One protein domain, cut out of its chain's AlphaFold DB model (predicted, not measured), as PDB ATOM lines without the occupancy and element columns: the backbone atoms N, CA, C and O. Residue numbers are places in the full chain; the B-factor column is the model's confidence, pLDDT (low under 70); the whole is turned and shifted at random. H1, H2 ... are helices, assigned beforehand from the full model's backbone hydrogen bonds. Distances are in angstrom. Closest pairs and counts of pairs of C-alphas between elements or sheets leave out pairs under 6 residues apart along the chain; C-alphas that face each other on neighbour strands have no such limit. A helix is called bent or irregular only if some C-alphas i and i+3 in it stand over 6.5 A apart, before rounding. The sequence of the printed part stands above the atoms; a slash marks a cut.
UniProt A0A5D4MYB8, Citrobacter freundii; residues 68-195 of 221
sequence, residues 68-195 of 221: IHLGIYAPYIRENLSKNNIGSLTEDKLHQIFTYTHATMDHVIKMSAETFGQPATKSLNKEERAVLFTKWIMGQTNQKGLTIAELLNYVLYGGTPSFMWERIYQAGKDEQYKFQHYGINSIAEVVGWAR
ATOM      1  N   ILE A  68     220.924 157.301 194.178       96.25
ATOM      2  CA  ILE A  68     220.065 157.265 195.371       96.25
ATOM      3  C   ILE A  68     219.196 158.527 195.435       96.25
ATOM      4  O   ILE A  68     217.999 158.448 195.726       96.25
ATOM      5  N   HIS A  69     219.766 159.694 195.123       96.75
ATOM      6  CA  HIS A  69     219.006 160.944 195.119       96.75
ATOM      7  C   HIS A  69     217.899 160.918 194.062       96.75
ATOM      8  O   HIS A  69     216.759 161.274 194.359       96.75
ATOM      9  N   LEU A  70     218.211 160.452 192.851       97.12
ATOM     10  CA  LEU A  70     217.263 160.394 191.735       97.12
ATOM     11  C   LEU A  70     216.238 159.263 191.876       97.12
ATOM     12  O   LEU A  70     215.084 159.435 191.490       97.12
ATOM     13  N   GLY A  71     216.652 158.110 192.401       95.94
ATOM     14  CA  GLY A  71     215.842 156.891 192.450       95.94
ATOM     15  C   GLY A  71     215.051 156.701 193.742       95.94
ATOM     16  O   GLY A  71     214.051 155.988 193.730       95.94
ATOM     17  N   ILE A  72     215.471 157.327 194.847       96.94
ATOM     18  CA  ILE A  72     214.860 157.130 196.170       96.94
ATOM     19  C   ILE A  72     214.401 158.464 196.758       96.94
ATOM     20  O   ILE A  72     213.219 158.633 197.054       96.94
ATOM     21  N   TYR A  73     215.310 159.429 196.906       97.94
ATOM     22  CA  TYR A  73     215.015 160.642 197.677       97.94
ATOM     23  C   TYR A  73     214.026 161.554 196.954       97.94
ATOM     24  O   TYR A  73     213.015 161.961 197.526       97.94
ATOM     25  N   ALA A  74     214.285 161.845 195.681       97.81
ATOM     26  CA  ALA A  74     213.452 162.732 194.887       97.81
ATOM     27  C   ALA A  74     212.024 162.185 194.675       97.81
ATOM     28  O   ALA A  74     211.074 162.937 194.917       97.81
ATOM     29  N   PRO A  75     211.820 160.891 194.340       98.12
ATOM     30  CA  PRO A  75     210.485 160.295 194.313       98.12
ATOM     31  C   PRO A  75     209.762 160.380 195.660       98.12
ATOM     32  O   PRO A  75     208.587 160.743 195.690       98.12
ATOM     33  N   TYR A  76     210.457 160.122 196.776       98.62
ATOM     34  CA  TYR A  76     209.864 160.214 198.112       98.62
ATOM     35  C   TYR A  76     209.381 161.633 198.434       98.62
ATOM     36  O   TYR A  76     208.264 161.810 198.932       98.62
ATOM     37  N   ILE A  77     210.199 162.649 198.133       98.62
ATOM     38  CA  ILE A  77     209.847 164.061 198.342       98.62
ATOM     39  C   ILE A  77     208.650 164.442 197.463       98.62
ATOM     40  O   ILE A  77     207.676 164.999 197.972       98.62
ATOM     41  N   ARG A  78     208.686 164.111 196.164       98.44
ATOM     42  CA  ARG A  78     207.598 164.397 195.214       98.44
ATOM     43  C   ARG A  78     206.276 163.770 195.638       98.44
ATOM     44  O   ARG A  78     205.249 164.442 195.585       98.44
ATOM     45  N   GLU A  79     206.300 162.513 196.066       98.31
ATOM     46  CA  GLU A  79     205.094 161.797 196.474       98.31
ATOM     47  C   GLU A  79     204.487 162.401 197.743       98.31
ATOM     48  O   GLU A  79     203.302 162.737 197.770       98.31
ATOM     49  N   ASN A  80     205.286 162.596 198.797       98.50
ATOM     50  CA  ASN A  80     204.768 163.064 200.086       98.50
ATOM     51  C   ASN A  80     204.390 164.553 200.088       98.50
ATOM     52  O   ASN A  80     203.518 164.954 200.855       98.50
ATOM     53  N   LEU A  81     204.991 165.355 199.206       98.44
ATOM     54  CA  LEU A  81     204.612 166.754 198.987       98.44
ATOM     55  C   LEU A  81     203.659 166.938 197.799       98.44
ATOM     56  O   LEU A  81     203.417 168.067 197.366       98.44
ATOM     57  N   SER A  82     203.091 165.854 197.265       97.88
ATOM     58  CA  SER A  82     202.039 165.940 196.254       97.88
ATOM     59  C   SER A  82     200.801 166.649 196.817       97.88
ATOM     60  O   SER A  82     200.552 166.650 198.024       97.88
ATOM     61  N   LYS A  83     199.985 167.228 195.930       95.88
ATOM     62  CA  LYS A  83     198.770 167.965 196.315       95.88
ATOM     63  C   LYS A  83     197.808 167.128 197.171       95.88
ATOM     64  O   LYS A  83     197.114 167.680 198.015       95.88
ATOM     65  N   ASN A  84     197.790 165.812 196.965       96.38
ATOM     66  CA  ASN A  84     196.908 164.897 197.685       96.38
ATOM     67  C   ASN A  84     197.470 164.489 199.054       96.38
ATOM     68  O   ASN A  84     196.697 164.215 199.966       96.38
ATOM     69  N   ASN A  85     198.796 164.463 199.210       97.50
ATOM     70  CA  ASN A  85     199.435 163.911 200.404       97.50
ATOM     71  C   ASN A  85     199.868 164.983 201.409       97.50
ATOM     72  O   ASN A  85     199.862 164.712 202.610       97.50
ATOM     73  N   ILE A  86     200.188 166.196 200.947       96.50
ATOM     74  CA  ILE A  86     200.787 167.247 201.782       96.50
ATOM     75  C   ILE A  86     199.925 167.658 202.985       96.50
ATOM     76  O   ILE A  86     200.460 167.993 204.036       96.50
ATOM     77  N   GLY A  87     198.594 167.570 202.873       92.12
ATOM     78  CA  GLY A  87     197.672 167.850 203.981       92.12
ATOM     79  C   GLY A  87     197.678 166.794 205.096       92.12
ATOM     80  O   GLY A  87     197.119 167.028 206.161       92.12
ATOM     81  N   SER A  88     198.311 165.641 204.867       92.75
ATOM     82  CA  SER A  88     198.427 164.520 205.814       92.75
ATOM     83  C   SER A  88     199.886 164.209 206.164       92.75
ATOM     84  O   SER A  88     200.253 163.063 206.445       92.75
ATOM     85  N   LEU A  89     200.750 165.224 206.085       95.06
ATOM     86  CA  LEU A  89     202.173 165.065 206.338       95.06
ATOM     87  C   LEU A  89     202.419 164.756 207.821       95.06
ATOM     88  O   LEU A  89     202.156 165.578 208.695       95.06
ATOM     89  N   THR A  90     202.911 163.550 208.094       96.75
ATOM     90  CA  THR A  90     203.261 163.095 209.442       96.75
ATOM     91  C   THR A  90     204.675 163.530 209.819       96.75
ATOM     92  O   THR A  90     205.473 163.891 208.950       96.75
ATOM     93  N   GLU A  91     205.005 163.436 211.111       97.12
ATOM     94  CA  GLU A  91     206.360 163.697 211.615       97.12
ATOM     95  C   GLU A  91     207.402 162.825 210.915       97.12
ATOM     96  O   GLU A  91     208.359 163.359 210.363       97.12
ATOM     97  N   ASP A  92     207.158 161.518 210.797       97.50
ATOM     98  CA  ASP A  92     208.081 160.596 210.123       97.50
ATOM     99  C   ASP A  92     208.337 160.971 208.656       97.50
ATOM    100  O   ASP A  92     209.472 160.927 208.175       97.50
ATOM    101  N   LYS A  93     207.285 161.383 207.936       98.00
ATOM    102  CA  LYS A  93     207.401 161.790 206.529       98.00
ATOM    103  C   LYS A  93     208.197 163.079 206.389       98.00
ATOM    104  O   LYS A  93     209.062 163.177 205.518       98.00
ATOM    105  N   LEU A  94     207.911 164.067 207.236       97.81
ATOM    106  CA  LEU A  94     208.620 165.341 207.214       97.81
ATOM    107  C   LEU A  94     210.086 165.170 207.628       97.81
ATOM    108  O   LEU A  94     210.966 165.730 206.977       97.81
ATOM    109  N   HIS A  95     210.352 164.341 208.639       98.25
ATOM    110  CA  HIS A  95     211.700 163.962 209.051       98.25
ATOM    111  C   HIS A  95     212.492 163.395 207.874       98.25
ATOM    112  O   HIS A  95     213.588 163.865 207.563       98.25
ATOM    113  N   GLN A  96     211.902 162.436 207.159       98.38
ATOM    114  CA  GLN A  96     212.556 161.816 206.016       98.38
ATOM    115  C   GLN A  96     212.823 162.825 204.885       98.38
ATOM    116  O   GLN A  96     213.916 162.826 204.315       98.38
ATOM    117  N   ILE A  97     211.873 163.727 204.600       98.44
ATOM    118  CA  ILE A  97     212.053 164.825 203.632       98.44
ATOM    119  C   ILE A  97     213.220 165.730 204.040       98.44
ATOM    120  O   ILE A  97     214.069 166.056 203.207       98.44
ATOM    121  N   PHE A  98     213.300 166.134 205.309       97.94
ATOM    122  CA  PHE A  98     214.392 166.980 205.788       97.94
ATOM    123  C   PHE A  98     215.741 166.288 205.662       97.94
ATOM    124  O   PHE A  98     216.661 166.886 205.105       97.94
ATOM    125  N   THR A  99     215.839 165.019 206.054       97.88
ATOM    126  CA  THR A  99     217.068 164.224 205.935       97.88
ATOM    127  C   THR A  99     217.536 164.064 204.484       97.88
ATOM    128  O   THR A  99     218.743 164.009 204.231       97.88
ATOM    129  N   TYR A 100     216.609 164.057 203.523       97.81
ATOM    130  CA  TYR A 100     216.901 163.982 202.087       97.81
ATOM    131  C   TYR A 100     217.273 165.320 201.435       97.81
ATOM    132  O   TYR A 100     217.763 165.326 200.307       97.81
ATOM    133  N   THR A 101     217.088 166.451 202.122       96.69
ATOM    134  CA  THR A 101     217.435 167.777 201.587       96.69
ATOM    135  C   THR A 101     218.703 168.320 202.230       96.69
ATOM    136  O   THR A 101     218.827 168.441 203.451       96.69
ATOM    137  N   HIS A 102     219.677 168.676 201.398       95.31
ATOM    138  CA  HIS A 102     221.000 169.037 201.888       95.31
ATOM    139  C   HIS A 102     221.019 170.379 202.609       95.31
ATOM    140  O   HIS A 102     221.616 170.468 203.674       95.31
ATOM    141  N   ALA A 103     220.358 171.406 202.074       96.31
ATOM    142  CA  ALA A 103     220.314 172.727 202.693       96.31
ATOM    143  C   ALA A 103     219.669 172.686 204.083       96.31
ATOM    144  O   ALA A 103     220.114 173.390 204.985       96.31
ATOM    145  N   THR A 104     218.652 171.838 204.273       97.19
ATOM    146  CA  THR A 104     218.062 171.599 205.593       97.19
ATOM    147  C   THR A 104     219.075 170.941 206.519       97.19
ATOM    148  O   THR A 104     219.350 171.474 207.589       97.19
ATOM    149  N   MET A 105     219.700 169.836 206.104       97.31
ATOM    150  CA  MET A 105     220.642 169.127 206.972       97.31
ATOM    151  C   MET A 105     221.917 169.917 207.277       97.31
ATOM    152  O   MET A 105     222.382 169.874 208.412       97.31
ATOM    153  N   ASP A 106     222.460 170.665 206.317       95.75
ATOM    154  CA  ASP A 106     223.621 171.541 206.521       95.75
ATOM    155  C   ASP A 106     223.332 172.641 207.555       95.75
ATOM    156  O   ASP A 106     224.214 173.008 208.332       95.75
ATOM    157  N   HIS A 107     222.089 173.123 207.613       96.12
ATOM    158  CA  HIS A 107     221.641 174.043 208.654       96.12
ATOM    159  C   HIS A 107     221.450 173.330 210.003       96.12
ATOM    160  O   HIS A 107     222.017 173.748 211.012       96.12
ATOM    161  N   VAL A 108     220.714 172.216 210.025       96.88
ATOM    162  CA  VAL A 108     220.349 171.471 211.247       96.88
ATOM    163  C   VAL A 108     221.568 170.987 212.037       96.88
ATOM    164  O   VAL A 108     221.582 171.073 213.269       96.88
ATOM    165  N   ILE A 109     222.627 170.527 211.363       95.69
ATOM    166  CA  ILE A 109     223.850 170.079 212.051       95.69
ATOM    167  C   ILE A 109     224.586 171.216 212.779       95.69
ATOM    168  O   ILE A 109     225.339 170.943 213.710       95.69
ATOM    169  N   LYS A 110     224.352 172.478 212.387       94.44
ATOM    170  CA  LYS A 110     224.976 173.681 212.969       94.44
ATOM    171  C   LYS A 110     224.123 174.330 214.059       94.44
ATOM    172  O   LYS A 110     224.601 175.227 214.746       94.44
ATOM    173  N   MET A 111     222.867 173.910 214.219       94.25
ATOM    174  CA  MET A 111     221.974 174.464 215.240       94.25
ATOM    175  C   MET A 111     222.473 174.146 216.656       94.25
ATOM    176  O   MET A 111     223.086 173.104 216.896       94.25
ATOM    177  N   SER A 112     222.186 175.021 217.621       93.00
ATOM    178  CA  SER A 112     222.470 174.727 219.030       93.00
ATOM    179  C   SER A 112     221.567 173.598 219.531       93.00
ATOM    180  O   SER A 112     220.392 173.529 219.171       93.00
ATOM    181  N   ALA A 113     222.094 172.730 220.398       93.38
ATOM    182  CA  ALA A 113     221.286 171.728 221.092       93.38
ATOM    183  C   ALA A 113     220.197 172.385 221.972       93.38
ATOM    184  O   ALA A 113     219.109 171.830 222.133       93.38
ATOM    185  N   GLU A 114     220.452 173.603 222.462       94.69
ATOM    186  CA  GLU A 114     219.512 174.392 223.270       94.69
ATOM    187  C   GLU A 114     218.244 174.770 222.511       94.69
ATOM    188  O   GLU A 114     217.173 174.825 223.110       94.69
ATOM    189  N   THR A 115     218.325 174.949 221.186       93.31
ATOM    190  CA  THR A 115     217.140 175.194 220.348       93.31
ATOM    191  C   THR A 115     216.120 174.059 220.477       93.31
ATOM    192  O   THR A 115     214.918 174.288 220.371       93.31
ATOM    193  N   PHE A 116     216.588 172.845 220.767       92.75
ATOM    194  CA  PHE A 116     215.763 171.655 220.966       92.75
ATOM    195  C   PHE A 116     215.480 171.352 222.447       92.75
ATOM    196  O   PHE A 116     215.083 170.235 222.786       92.75
ATOM    197  N   GLY A 117     215.734 172.309 223.347       90.94
ATOM    198  CA  GLY A 117     215.573 172.139 224.793       90.94
ATOM    199  C   GLY A 117     216.583 171.176 225.425       90.94
ATOM    200  O   GLY A 117     216.333 170.657 226.511       90.94
ATOM    201  N   GLN A 118     217.703 170.891 224.752       92.00
ATOM    202  CA  GLN A 118     218.788 170.068 225.292       92.00
ATOM    203  C   GLN A 118     219.903 170.956 225.868       92.00
ATOM    204  O   GLN A 118     220.110 172.062 225.373       92.00
ATOM    205  N   PRO A 119     220.675 170.491 226.865       88.94
ATOM    206  CA  PRO A 119     221.830 171.241 227.354       88.94
ATOM    207  C   PRO A 119     222.851 171.504 226.238       88.94
ATOM    208  O   PRO A 119     223.131 170.601 225.448       88.94
ATOM    209  N   ALA A 120     223.479 172.686 226.219       82.19
ATOM    210  CA  ALA A 120     224.517 173.029 225.234       82.19
ATOM    211  C   ALA A 120     225.702 172.048 225.207       82.19
ATOM    212  O   ALA A 120     226.347 171.871 224.178       82.19
ATOM    213  N   THR A 121     225.987 171.394 226.335       81.50
ATOM    214  CA  THR A 121     227.065 170.404 226.475       81.50
ATOM    215  C   THR A 121     226.723 169.043 225.873       81.50
ATOM    216  O   THR A 121     227.608 168.198 225.729       81.50
ATOM    217  N   LYS A 122     225.453 168.799 225.520       87.88
ATOM    218  CA  LYS A 122     225.026 167.535 224.926       87.88
ATOM    219  C   LYS A 122     225.486 167.469 223.472       87.88
ATOM    220  O   LYS A 122     225.020 168.225 222.621       87.88
ATOM    221  N   SER A 123     226.360 166.512 223.179       89.62
ATOM    222  CA  SER A 123     226.663 166.147 221.798       89.62
ATOM    223  C   SER A 123     225.455 165.436 221.189       89.62
ATOM    224  O   SER A 123     224.931 164.498 221.785       89.62
ATOM    225  N   LEU A 124     225.009 165.903 220.024       93.12
ATOM    226  CA  LEU A 124     223.932 165.291 219.248       93.12
ATOM    227  C   LEU A 124     224.473 164.944 217.865       93.12
ATOM    228  O   LEU A 124     225.046 165.812 217.188       93.12
ATOM    229  N   ASN A 125     224.272 163.701 217.442       94.31
ATOM    230  CA  ASN A 125     224.627 163.254 216.102       94.31
ATOM    231  C   ASN A 125     223.623 163.776 215.053       94.31
ATOM    232  O   ASN A 125     222.612 164.404 215.376       94.31
ATOM    233  N   LYS A 126     223.919 163.544 213.769       94.19
ATOM    234  CA  LYS A 126     223.105 164.044 212.649       94.19
ATOM    235  C   LYS A 126     221.642 163.577 212.718       94.19
ATOM    236  O   LYS A 126     220.756 164.387 212.467       94.19
ATOM    237  N   GLU A 127     221.414 162.311 213.047       95.44
ATOM    238  CA  GLU A 127     220.078 161.708 213.094       95.44
ATOM    239  C   GLU A 127     219.271 162.246 214.278       95.44
ATOM    240  O   GLU A 127     218.150 162.717 214.111       95.44
ATOM    241  N   GLU A 128     219.877 162.296 215.468       95.75
ATOM    242  CA  GLU A 128     219.238 162.869 216.659       95.75
ATOM    243  C   GLU A 128     218.800 164.320 216.421       95.75
ATOM    244  O   GLU A 128     217.713 164.729 216.831       95.75
ATOM    245  N   ARG A 129     219.633 165.102 215.724       96.62
ATOM    246  CA  ARG A 129     219.311 166.485 215.356       96.62
ATOM    247  C   ARG A 129     218.177 166.570 214.343       96.62
ATOM    248  O   ARG A 129     217.348 167.462 214.479       96.62
ATOM    249  N   ALA A 130     218.127 165.678 213.355       97.38
ATOM    250  CA  ALA A 130     217.051 165.653 212.365       97.38
ATOM    251  C   ALA A 130     215.693 165.376 213.027       97.38
ATOM    252  O   ALA A 130     214.731 166.112 212.789       97.38
ATOM    253  N   VAL A 131     215.633 164.386 213.923       97.44
ATOM    254  CA  VAL A 131     214.426 164.059 214.698       97.44
ATOM    255  C   VAL A 131     213.994 165.252 215.553       97.44
ATOM    256  O   VAL A 131     212.850 165.705 215.466       97.44
ATOM    257  N   LEU A 132     214.918 165.823 216.333       97.50
ATOM    258  CA  LEU A 132     214.621 166.965 217.201       97.50
ATOM    259  C   LEU A 132     214.184 168.205 216.413       97.50
ATOM    260  O   LEU A 132     213.238 168.878 216.819       97.50
ATOM    261  N   PHE A 133     214.830 168.488 215.280       98.00
ATOM    262  CA  PHE A 133     214.452 169.591 214.404       98.00
ATOM    263  C   PHE A 133     213.053 169.402 213.826       98.00
ATOM    264  O   PHE A 133     212.267 170.348 213.834       98.00
ATOM    265  N   THR A 134     212.722 168.190 213.375       98.06
ATOM    266  CA  THR A 134     211.402 167.885 212.806       98.06
ATOM    267  C   THR A 134     210.305 168.126 213.833       98.06
ATOM    268  O   THR A 134     209.366 168.879 213.573       98.06
ATOM    269  N   LYS A 135     210.468 167.577 215.040       97.25
ATOM    270  CA  LYS A 135     209.523 167.793 216.137       97.25
ATOM    271  C   LYS A 135     209.402 169.272 216.510       97.25
ATOM    272  O   LYS A 135     208.300 169.783 216.703       97.25
ATOM    273  N   TRP A 136     210.533 169.973 216.590       97.44
ATOM    274  CA  TRP A 136     210.580 171.395 216.925       97.44
ATOM    275  C   TRP A 136     209.867 172.269 215.883       97.44
ATOM    276  O   TRP A 136     209.089 173.144 216.257       97.44
ATOM    277  N   ILE A 137     210.089 172.045 214.583       97.06
ATOM    278  CA  ILE A 137     209.470 172.864 213.529       97.06
ATOM    279  C   ILE A 137     207.988 172.538 213.321       97.06
ATOM    280  O   ILE A 137     207.208 173.438 213.019       97.06
ATOM    281  N   MET A 138     207.564 171.289 213.540       95.88
ATOM    282  CA  MET A 138     206.141 170.924 213.495       95.88
ATOM    283  C   MET A 138     205.329 171.530 214.636       95.88
ATOM    284  O   MET A 138     204.150 171.818 214.453       95.88
ATOM    285  N   GLY A 139     205.950 171.754 215.796       95.62
ATOM    286  CA  GLY A 139     205.321 172.440 216.925       95.62
ATOM    287  C   GLY A 139     205.197 173.957 216.755       95.62
ATOM    288  O   GLY A 139     204.706 174.625 217.663       95.62
ATOM    289  N   GLN A 140     205.659 174.516 215.634       96.00
ATOM    290  CA  GLN A 140     205.671 175.954 215.387       96.00
ATOM    291  C   GLN A 140     204.668 176.384 214.326       96.00
ATOM    292  O   GLN A 140     204.291 175.635 213.424       96.00
ATOM    293  N   THR A 141     204.314 177.662 214.408       97.69
ATOM    294  CA  THR A 141     203.659 178.401 213.336       97.69
ATOM    295  C   THR A 141     204.472 179.652 213.019       97.69
ATOM    296  O   THR A 141     205.179 180.179 213.882       97.69
ATOM    297  N   ASN A 142     204.410 180.121 211.774       97.31
ATOM    298  CA  ASN A 142     204.942 181.444 211.436       97.31
ATOM    299  C   ASN A 142     204.020 182.558 211.971       97.31
ATOM    300  O   ASN A 142     202.966 182.298 212.548       97.31
ATOM    301  N   GLN A 143     204.385 183.823 211.751       97.25
ATOM    302  CA  GLN A 143     203.585 184.965 212.221       97.25
ATOM    303  C   GLN A 143     202.183 185.030 211.592       97.25
ATOM    304  O   GLN A 143     201.291 185.678 212.136       97.25
ATOM    305  N   LYS A 144     201.970 184.349 210.462       96.19
ATOM    306  CA  LYS A 144     200.666 184.204 209.809       96.19
ATOM    307  C   LYS A 144     199.824 183.052 210.382       96.19
ATOM    308  O   LYS A 144     198.710 182.831 209.918       96.19
ATOM    309  N   GLY A 145     200.341 182.327 211.374       97.62
ATOM    310  CA  GLY A 145     199.676 181.184 211.996       97.62
ATOM    311  C   GLY A 145     199.734 179.901 211.167       97.62
ATOM    312  O   GLY A 145     199.055 178.942 211.515       97.62
ATOM    313  N   LEU A 146     200.526 179.863 210.088       97.75
ATOM    314  CA  LEU A 146     200.666 178.670 209.254       97.75
ATOM    315  C   LEU A 146     201.642 177.694 209.898       97.75
ATOM    316  O   LEU A 146     202.745 178.083 210.289       97.75
ATOM    317  N   THR A 147     201.271 176.422 209.927       97.56
ATOM    318  CA  THR A 147     202.179 175.300 210.176       97.56
ATOM    319  C   THR A 147     203.156 175.115 209.011       97.56
ATOM    320  O   THR A 147     202.960 175.633 207.906       97.56
ATOM    321  N   ILE A 148     204.213 174.325 209.220       97.50
ATOM    322  CA  ILE A 148     205.181 174.017 208.158       97.50
ATOM    323  C   ILE A 148     204.534 173.309 206.953       97.50
ATOM    324  O   ILE A 148     204.868 173.613 205.808       97.50
ATOM    325  N   ALA A 149     203.566 172.417 207.188       96.94
ATOM    326  CA  ALA A 149     202.843 171.731 206.119       96.94
ATOM    327  C   ALA A 149     201.981 172.709 205.305       96.94
ATOM    328  O   ALA A 149     201.993 172.671 204.073       96.94
ATOM    329  N   GLU A 150     201.291 173.638 205.972       97.94
ATOM    330  CA  GLU A 150     200.499 174.681 205.308       97.94
ATOM    331  C   GLU A 150     201.376 175.661 204.526       97.94
ATOM    332  O   GLU A 150     201.008 176.048 203.416       97.94
ATOM    333  N   LEU A 151     202.555 176.020 205.048       98.00
ATOM    334  CA  LEU A 151     203.521 176.842 204.320       98.00
ATOM    335  C   LEU A 151     204.010 176.134 203.052       98.00
ATOM    336  O   LEU A 151     203.997 176.732 201.976       98.00
ATOM    337  N   LEU A 152     204.424 174.868 203.148       98.19
ATOM    338  CA  LEU A 152     204.867 174.105 201.979       98.19
ATOM    339  C   LEU A 152     203.729 173.945 200.961       98.19
ATOM    340  O   LEU A 152     203.953 174.125 199.764       98.19
ATOM    341  N   ASN A 153     202.499 173.704 201.422       98.19
ATOM    342  CA  ASN A 153     201.315 173.655 200.565       98.19
ATOM    343  C   ASN A 153     201.051 174.998 199.871       98.19
ATOM    344  O   ASN A 153     200.789 175.027 198.669       98.19
ATOM    345  N   TYR A 154     201.188 176.115 200.587       97.88
ATOM    346  CA  TYR A 154     201.113 177.452 200.002       97.88
ATOM    347  C   TYR A 154     202.164 177.644 198.903       97.88
ATOM    348  O   TYR A 154     201.828 178.059 197.793       97.88
ATOM    349  N   VAL A 155     203.426 177.301 199.165       98.12
ATOM    350  CA  VAL A 155     204.505 177.490 198.186       98.12
ATOM    351  C   VAL A 155     204.280 176.634 196.937       98.12
ATOM    352  O   VAL A 155     204.350 177.147 195.814       98.12
ATOM    353  N   LEU A 156     203.938 175.358 197.121       98.25
ATOM    354  CA  LEU A 156     203.759 174.398 196.034       98.25
ATOM    355  C   LEU A 156     202.470 174.636 195.231       98.25
ATOM    356  O   LEU A 156     202.491 174.514 194.007       98.25
ATOM    357  N   TYR A 157     201.369 175.003 195.894       97.56
ATOM    358  CA  TYR A 157     200.019 174.940 195.311       97.56
ATOM    359  C   TYR A 157     199.149 176.186 195.517       97.56
ATOM    360  O   TYR A 157     198.037 176.231 194.995       97.56
ATOM    361  N   GLY A 158     199.625 177.212 196.227       96.06
ATOM    362  CA  GLY A 158     198.861 178.429 196.542       96.06
ATOM    363  C   GLY A 158     198.596 179.375 195.362       96.06
ATOM    364  O   GLY A 158     198.111 180.483 195.570       96.06
ATOM    365  N   GLY A 159     198.928 178.985 194.130       94.06
ATOM    366  CA  GLY A 159     198.731 179.796 192.930       94.06
ATOM    367  C   GLY A 159     199.241 179.099 191.672       94.06
ATOM    368  O   GLY A 159     199.516 177.897 191.679       94.06
ATOM    369  N   THR A 160     199.405 179.850 190.583       95.06
ATOM    370  CA  THR A 160     199.969 179.293 189.348       95.06
ATOM    371  C   THR A 160     201.461 178.960 189.522       95.06
ATOM    372  O   THR A 160     202.152 179.593 190.338       95.06
ATOM    373  N   PRO A 161     201.993 177.991 188.751       94.81
ATOM    374  CA  PRO A 161     203.419 177.662 188.765       94.81
ATOM    375  C   PRO A 161     204.342 178.845 188.446       94.81
ATOM    376  O   PRO A 161     205.411 178.962 189.037       94.81
ATOM    377  N   SER A 162     203.906 179.782 187.596       94.94
ATOM    378  CA  SER A 162     204.687 180.971 187.215       94.94
ATOM    379  C   SER A 162     205.082 181.867 188.396       94.94
ATOM    380  O   SER A 162     206.105 182.540 188.331       94.94
ATOM    381  N   PHE A 163     204.307 181.855 189.486       96.06
ATOM    382  CA  PHE A 163     204.588 182.621 190.710       96.06
ATOM    383  C   PHE A 163     205.264 181.785 191.810       96.06
ATOM    384  O   PHE A 163     205.363 182.223 192.956       96.06
ATOM    385  N   MET A 164     205.730 180.568 191.509       97.19
ATOM    386  CA  MET A 164     206.340 179.689 192.515       97.19
ATOM    387  C   MET A 164     207.583 180.313 193.158       97.19
ATOM    388  O   MET A 164     207.711 180.278 194.380       97.19
ATOM    389  N   TRP A 165     208.457 180.952 192.374       96.38
ATOM    390  CA  TRP A 165     209.640 181.642 192.906       96.38
ATOM    391  C   TRP A 165     209.300 182.805 193.836       96.38
ATOM    392  O   TRP A 165     210.019 183.034 194.806       96.38
ATOM    393  N   GLU A 166     208.199 183.506 193.579       97.50
ATOM    394  CA  GLU A 166     207.721 184.573 194.456       97.50
ATOM    395  C   GLU A 166     207.265 184.003 195.804       97.50
ATOM    396  O   GLU A 166     207.655 184.509 196.855       97.50
ATOM    397  N   ARG A 167     206.543 182.876 195.795       97.94
ATOM    398  CA  ARG A 167     206.139 182.190 197.032       97.94
ATOM    399  C   ARG A 167     207.326 181.586 197.783       97.94
ATOM    400  O   ARG A 167     207.365 181.677 199.007       97.94
ATOM    401  N   ILE A 168     208.313 181.026 197.076       98.00
ATOM    402  CA  ILE A 168     209.591 180.587 197.670       98.00
ATOM    403  C   ILE A 168     210.284 181.772 198.353       98.00
ATOM    404  O   ILE A 168     210.764 181.643 199.479       98.00
ATOM    405  N   TYR A 169     210.334 182.929 197.687       96.81
ATOM    406  CA  TYR A 169     210.936 184.137 198.243       96.81
ATOM    407  C   TYR A 169     210.191 184.604 199.495       96.81
ATOM    408  O   TYR A 169     210.829 184.799 200.528       96.81
ATOM    409  N   GLN A 170     208.862 184.707 199.443       97.00
ATOM    410  CA  GLN A 170     208.036 185.074 200.597       97.00
ATOM    411  C   GLN A 170     208.276 184.118 201.770       97.00
ATOM    412  O   GLN A 170     208.664 184.554 202.849       97.00
ATOM    413  N   ALA A 171     208.172 182.808 201.544       97.62
ATOM    414  CA  ALA A 171     208.402 181.799 202.576       97.62
ATOM    415  C   ALA A 171     209.828 181.824 203.159       97.62
ATOM    416  O   ALA A 171     210.035 181.394 204.288       97.62
ATOM    417  N   GLY A 172     210.817 182.329 202.415       95.94
ATOM    418  CA  GLY A 172     212.204 182.409 202.869       95.94
ATOM    419  C   GLY A 172     212.651 183.768 203.418       95.94
ATOM    420  O   GLY A 172     213.744 183.833 203.991       95.94
ATOM    421  N   LYS A 173     211.892 184.849 203.195       94.81
ATOM    422  CA  LYS A 173     212.335 186.235 203.454       94.81
ATOM    423  C   LYS A 173     211.274 187.151 204.057       94.81
ATOM    424  O   LYS A 173     211.653 188.072 204.771       94.81
ATOM    425  N   ASP A 174     209.994 186.928 203.778       97.12
ATOM    426  CA  ASP A 174     208.915 187.755 204.314       97.12
ATOM    427  C   ASP A 174     208.670 187.412 205.790       97.12
ATOM    428  O   ASP A 174     208.539 186.241 206.146       97.12
ATOM    429  N   GLU A 175     208.615 188.426 206.657       96.19
ATOM    430  CA  GLU A 175     208.453 188.248 208.108       96.19
ATOM    431  C   GLU A 175     207.167 187.501 208.486       96.19
ATOM    432  O   GLU A 175     207.166 186.745 209.459       96.19
ATOM    433  N   GLN A 176     206.093 187.659 207.704       96.88
ATOM    434  CA  GLN A 176     204.825 186.984 207.966       96.88
ATOM    435  C   GLN A 176     204.896 185.489 207.650       96.88
ATOM    436  O   GLN A 176     204.261 184.677 208.328       96.88
ATOM    437  N   TYR A 177     205.653 185.123 206.614       97.69
ATOM    438  CA  TYR A 177     205.679 183.764 206.079       97.69
ATOM    439  C   TYR A 177     206.858 182.927 206.569       97.69
ATOM    440  O   TYR A 177     206.735 181.701 206.643       97.69
ATOM    441  N   LYS A 178     207.994 183.555 206.880       96.44
ATOM    442  CA  LYS A 178     209.226 182.833 207.189       96.44
ATOM    443  C   LYS A 178     209.109 181.999 208.461       96.44
ATOM    444  O   LYS A 178     208.491 182.403 209.444       96.44
ATOM    445  N   PHE A 179     209.793 180.861 208.456       96.62
ATOM    446  CA  PHE A 179     210.086 180.093 209.660       96.62
ATOM    447  C   PHE A 179     211.512 180.379 210.116       96.62
ATOM    448  O   PHE A 179     212.442 180.484 209.308       96.62
ATOM    449  N   GLN A 180     211.709 180.468 211.430       93.38
ATOM    450  CA  GLN A 180     213.060 180.444 211.975       93.38
ATOM    451  C   GLN A 180     213.719 179.113 211.610       93.38
ATOM    452  O   GLN A 180     213.080 178.065 211.640       93.38
ATOM    453  N   HIS A 181     215.001 179.157 211.247       95.31
ATOM    454  CA  HIS A 181     215.789 177.966 210.906       95.31
ATOM    455  C   HIS A 181     215.302 177.156 209.689       95.31
ATOM    456  O   HIS A 181     215.821 176.071 209.436       95.31
ATOM    457  N   TYR A 182     214.385 177.696 208.881       96.69
ATOM    458  CA  TYR A 182     213.975 177.097 207.610       96.69
ATOM    459  C   TYR A 182     213.942 178.156 206.508       96.69
ATOM    460  O   TYR A 182     212.915 178.750 206.188       96.69
ATOM    461  N   GLY A 183     215.134 178.463 205.994       94.88
ATOM    462  CA  GLY A 183     215.356 179.586 205.088       94.88
ATOM    463  C   GLY A 183     215.162 179.258 203.607       94.88
ATOM    464  O   GLY A 183     214.926 178.119 203.205       94.88
ATOM    465  N   ILE A 184     215.360 180.283 202.772       95.31
ATOM    466  CA  ILE A 184     215.138 180.225 201.318       95.31
ATOM    467  C   ILE A 184     215.856 179.064 200.609       95.31
ATOM    468  O   ILE A 184     215.293 178.500 199.681       95.31
ATOM    469  N   ASN A 185     217.066 178.676 201.034       95.12
ATOM    470  CA  ASN A 185     217.798 177.564 200.413       95.12
ATOM    471  C   ASN A 185     217.120 176.211 200.680       95.12
ATOM    472  O   ASN A 185     217.030 175.390 199.775       95.12
ATOM    473  N   SER A 186     216.631 175.987 201.902       97.19
ATOM    474  CA  SER A 186     215.918 174.758 202.271       97.19
ATOM    475  C   SER A 186     214.587 174.653 201.533       97.19
ATOM    476  O   SER A 186     214.270 173.606 200.972       97.19
ATOM    477  N   ILE A 187     213.850 175.766 201.460       98.00
ATOM    478  CA  ILE A 187     212.563 175.842 200.761       98.00
ATOM    479  C   ILE A 187     212.754 175.649 199.252       98.00
ATOM    480  O   ILE A 187     212.059 174.845 198.638       98.00
ATOM    481  N   ALA A 188     213.706 176.351 198.638       97.38
ATOM    482  CA  ALA A 188     213.936 176.257 197.199       97.38
ATOM    483  C   ALA A 188     214.445 174.869 196.774       97.38
ATOM    484  O   ALA A 188     214.059 174.376 195.714       97.38
ATOM    485  N   GLU A 189     215.271 174.210 197.593       98.06
ATOM    486  CA  GLU A 189     215.684 172.829 197.341       98.06
ATOM    487  C   GLU A 189     214.492 171.869 197.402       98.06
ATOM    488  O   GLU A 189     214.236 171.169 196.423       98.06
ATOM    489  N   VAL A 190     213.733 171.853 198.504       98.06
ATOM    490  CA  VAL A 190     212.631 170.888 198.664       98.06
ATOM    491  C   VAL A 190     211.536 171.086 197.613       98.06
ATOM    492  O   VAL A 190     210.998 170.111 197.088       98.06
ATOM    493  N   VAL A 191     211.237 172.339 197.257       98.12
ATOM    494  CA  VAL A 191     210.207 172.666 196.266       98.12
ATOM    495  C   VAL A 191     210.620 172.201 194.876       98.12
ATOM    496  O   VAL A 191     209.808 171.599 194.178       98.12
ATOM    497  N   GLY A 192     211.879 172.407 194.486       97.81
ATOM    498  CA  GLY A 192     212.372 171.921 193.200       97.81
ATOM    499  C   GLY A 192     212.460 170.398 193.116       97.81
ATOM    500  O   GLY A 192     212.252 169.820 192.050       97.81
ATOM    501  N   TRP A 193     212.688 169.719 194.245       98.25
ATOM    502  CA  TRP A 193     212.572 168.262 194.298       98.25
ATOM    503  C   TRP A 193     211.122 167.799 194.150       98.25
ATOM    504  O   TRP A 193     210.862 166.848 193.418       98.25
ATOM    505  N   ALA A 194     210.173 168.490 194.781       98.31
ATOM    506  CA  ALA A 194     208.760 168.130 194.727       98.31
ATOM    507  C   ALA A 194     208.085 168.456 193.381       98.31
ATOM    508  O   ALA A 194     207.204 167.720 192.934       98.31
ATOM    509  N   ARG A 195     208.477 169.560 192.733       97.50
ATOM    510  CA  ARG A 195     207.872 170.092 191.497       97.50
ATOM    511  C   ARG A 195     208.938 170.361 190.420       97.50
ATOM    512  O   ARG A 195     209.066 171.493 189.950       97.50
TER     513      ARG A 195
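What this domain is: This is residues 68 to 195 of the 221 residues of a protein of Citrobacter freundii (UniProt A0A5D4MYB8). Seven helices and a very short one make two groups that meet through H8: H6, H7 and H8 pack together on one side, and H2, H3 and H5 on the other, with the four-residue H4 beyond H5. H1 packs on both H2 and H8, with its first residues reaching away from them, and the link around Thr 121 lies at one end of the longest axis. The printed part has 128 residues, with eight named helices in the order H1 to H8 and no named strand; the class is all helix. It is compact, with a radius of gyration of the C-alphas of 14.2 A, and its C-alphas span 47 by 36 by 23 A along the three main axes.

Where its parts are: H7, residues 161 to 173, is 19.2 A long from first to last C-alpha and begins with C-alpha 161 at (203.419, 177.662, 188.765). It is irregular, with C-alphas 162 and 165 7.6 A apart. H5, residues 126 to 138, is 18.3 A long. H1, residues 68 to 80, is 17.0 A long, with C-alpha 68 at (220.065, 157.265, 195.371); it is irregular, but only just, with C-alphas 71 and 74 6.8 A apart. H8, residues 184 to 194, is 15.2 A long and ends with C-alpha 194 at (208.760, 168.130, 194.727). H2, residues 91 to 100, is 14.2 A long, and H6, residues 148 to 157, is 13.9 A. H3 is residues 102 to 108, and H4 is residues 113 to 116.

How they stand to each other: H7 touches the hub H8 with residues 168 to 173 alone, closest at the C-alphas of Gly 172 and Ile 184, 4.0 A; they form a hairpin at a shallow tilt of 33 degrees, only just short of steep. H6 and H7 are also a hairpin, at a shallow tilt of 30 degrees, closest at the C-alphas of Val 155 and Arg 167, 5.1 A. H8 touches H3 at a steep tilt of 44 degrees, closest at the C-alphas of Ala 103 and Ser 186, 4.9 A. H5 touches H2 at a steep tilt of 52 degrees, closest at the C-alphas of His 95 and Thr 134, 5.4 A. H4 and H5 only just touch, with 3 pairs of C-alphas within 8 A, the closest those of Phe 116 and Leu 132, 6.1 A. H5 and H7 are apart. Every O i to N i+4 pair is within hydrogen-bond range in H2, H3, H5, H6 and H8, against 7 of 9 in H1 and 7 of 9 in H7; H4 is too short for such a pair.

The domain as a whole: The C-alphas farthest apart are those of Thr 121 and Thr 160, 46.8 A. The printed part has no cut and no long link. Its mean pLDDT is 96.2, and no printed residue is under 70.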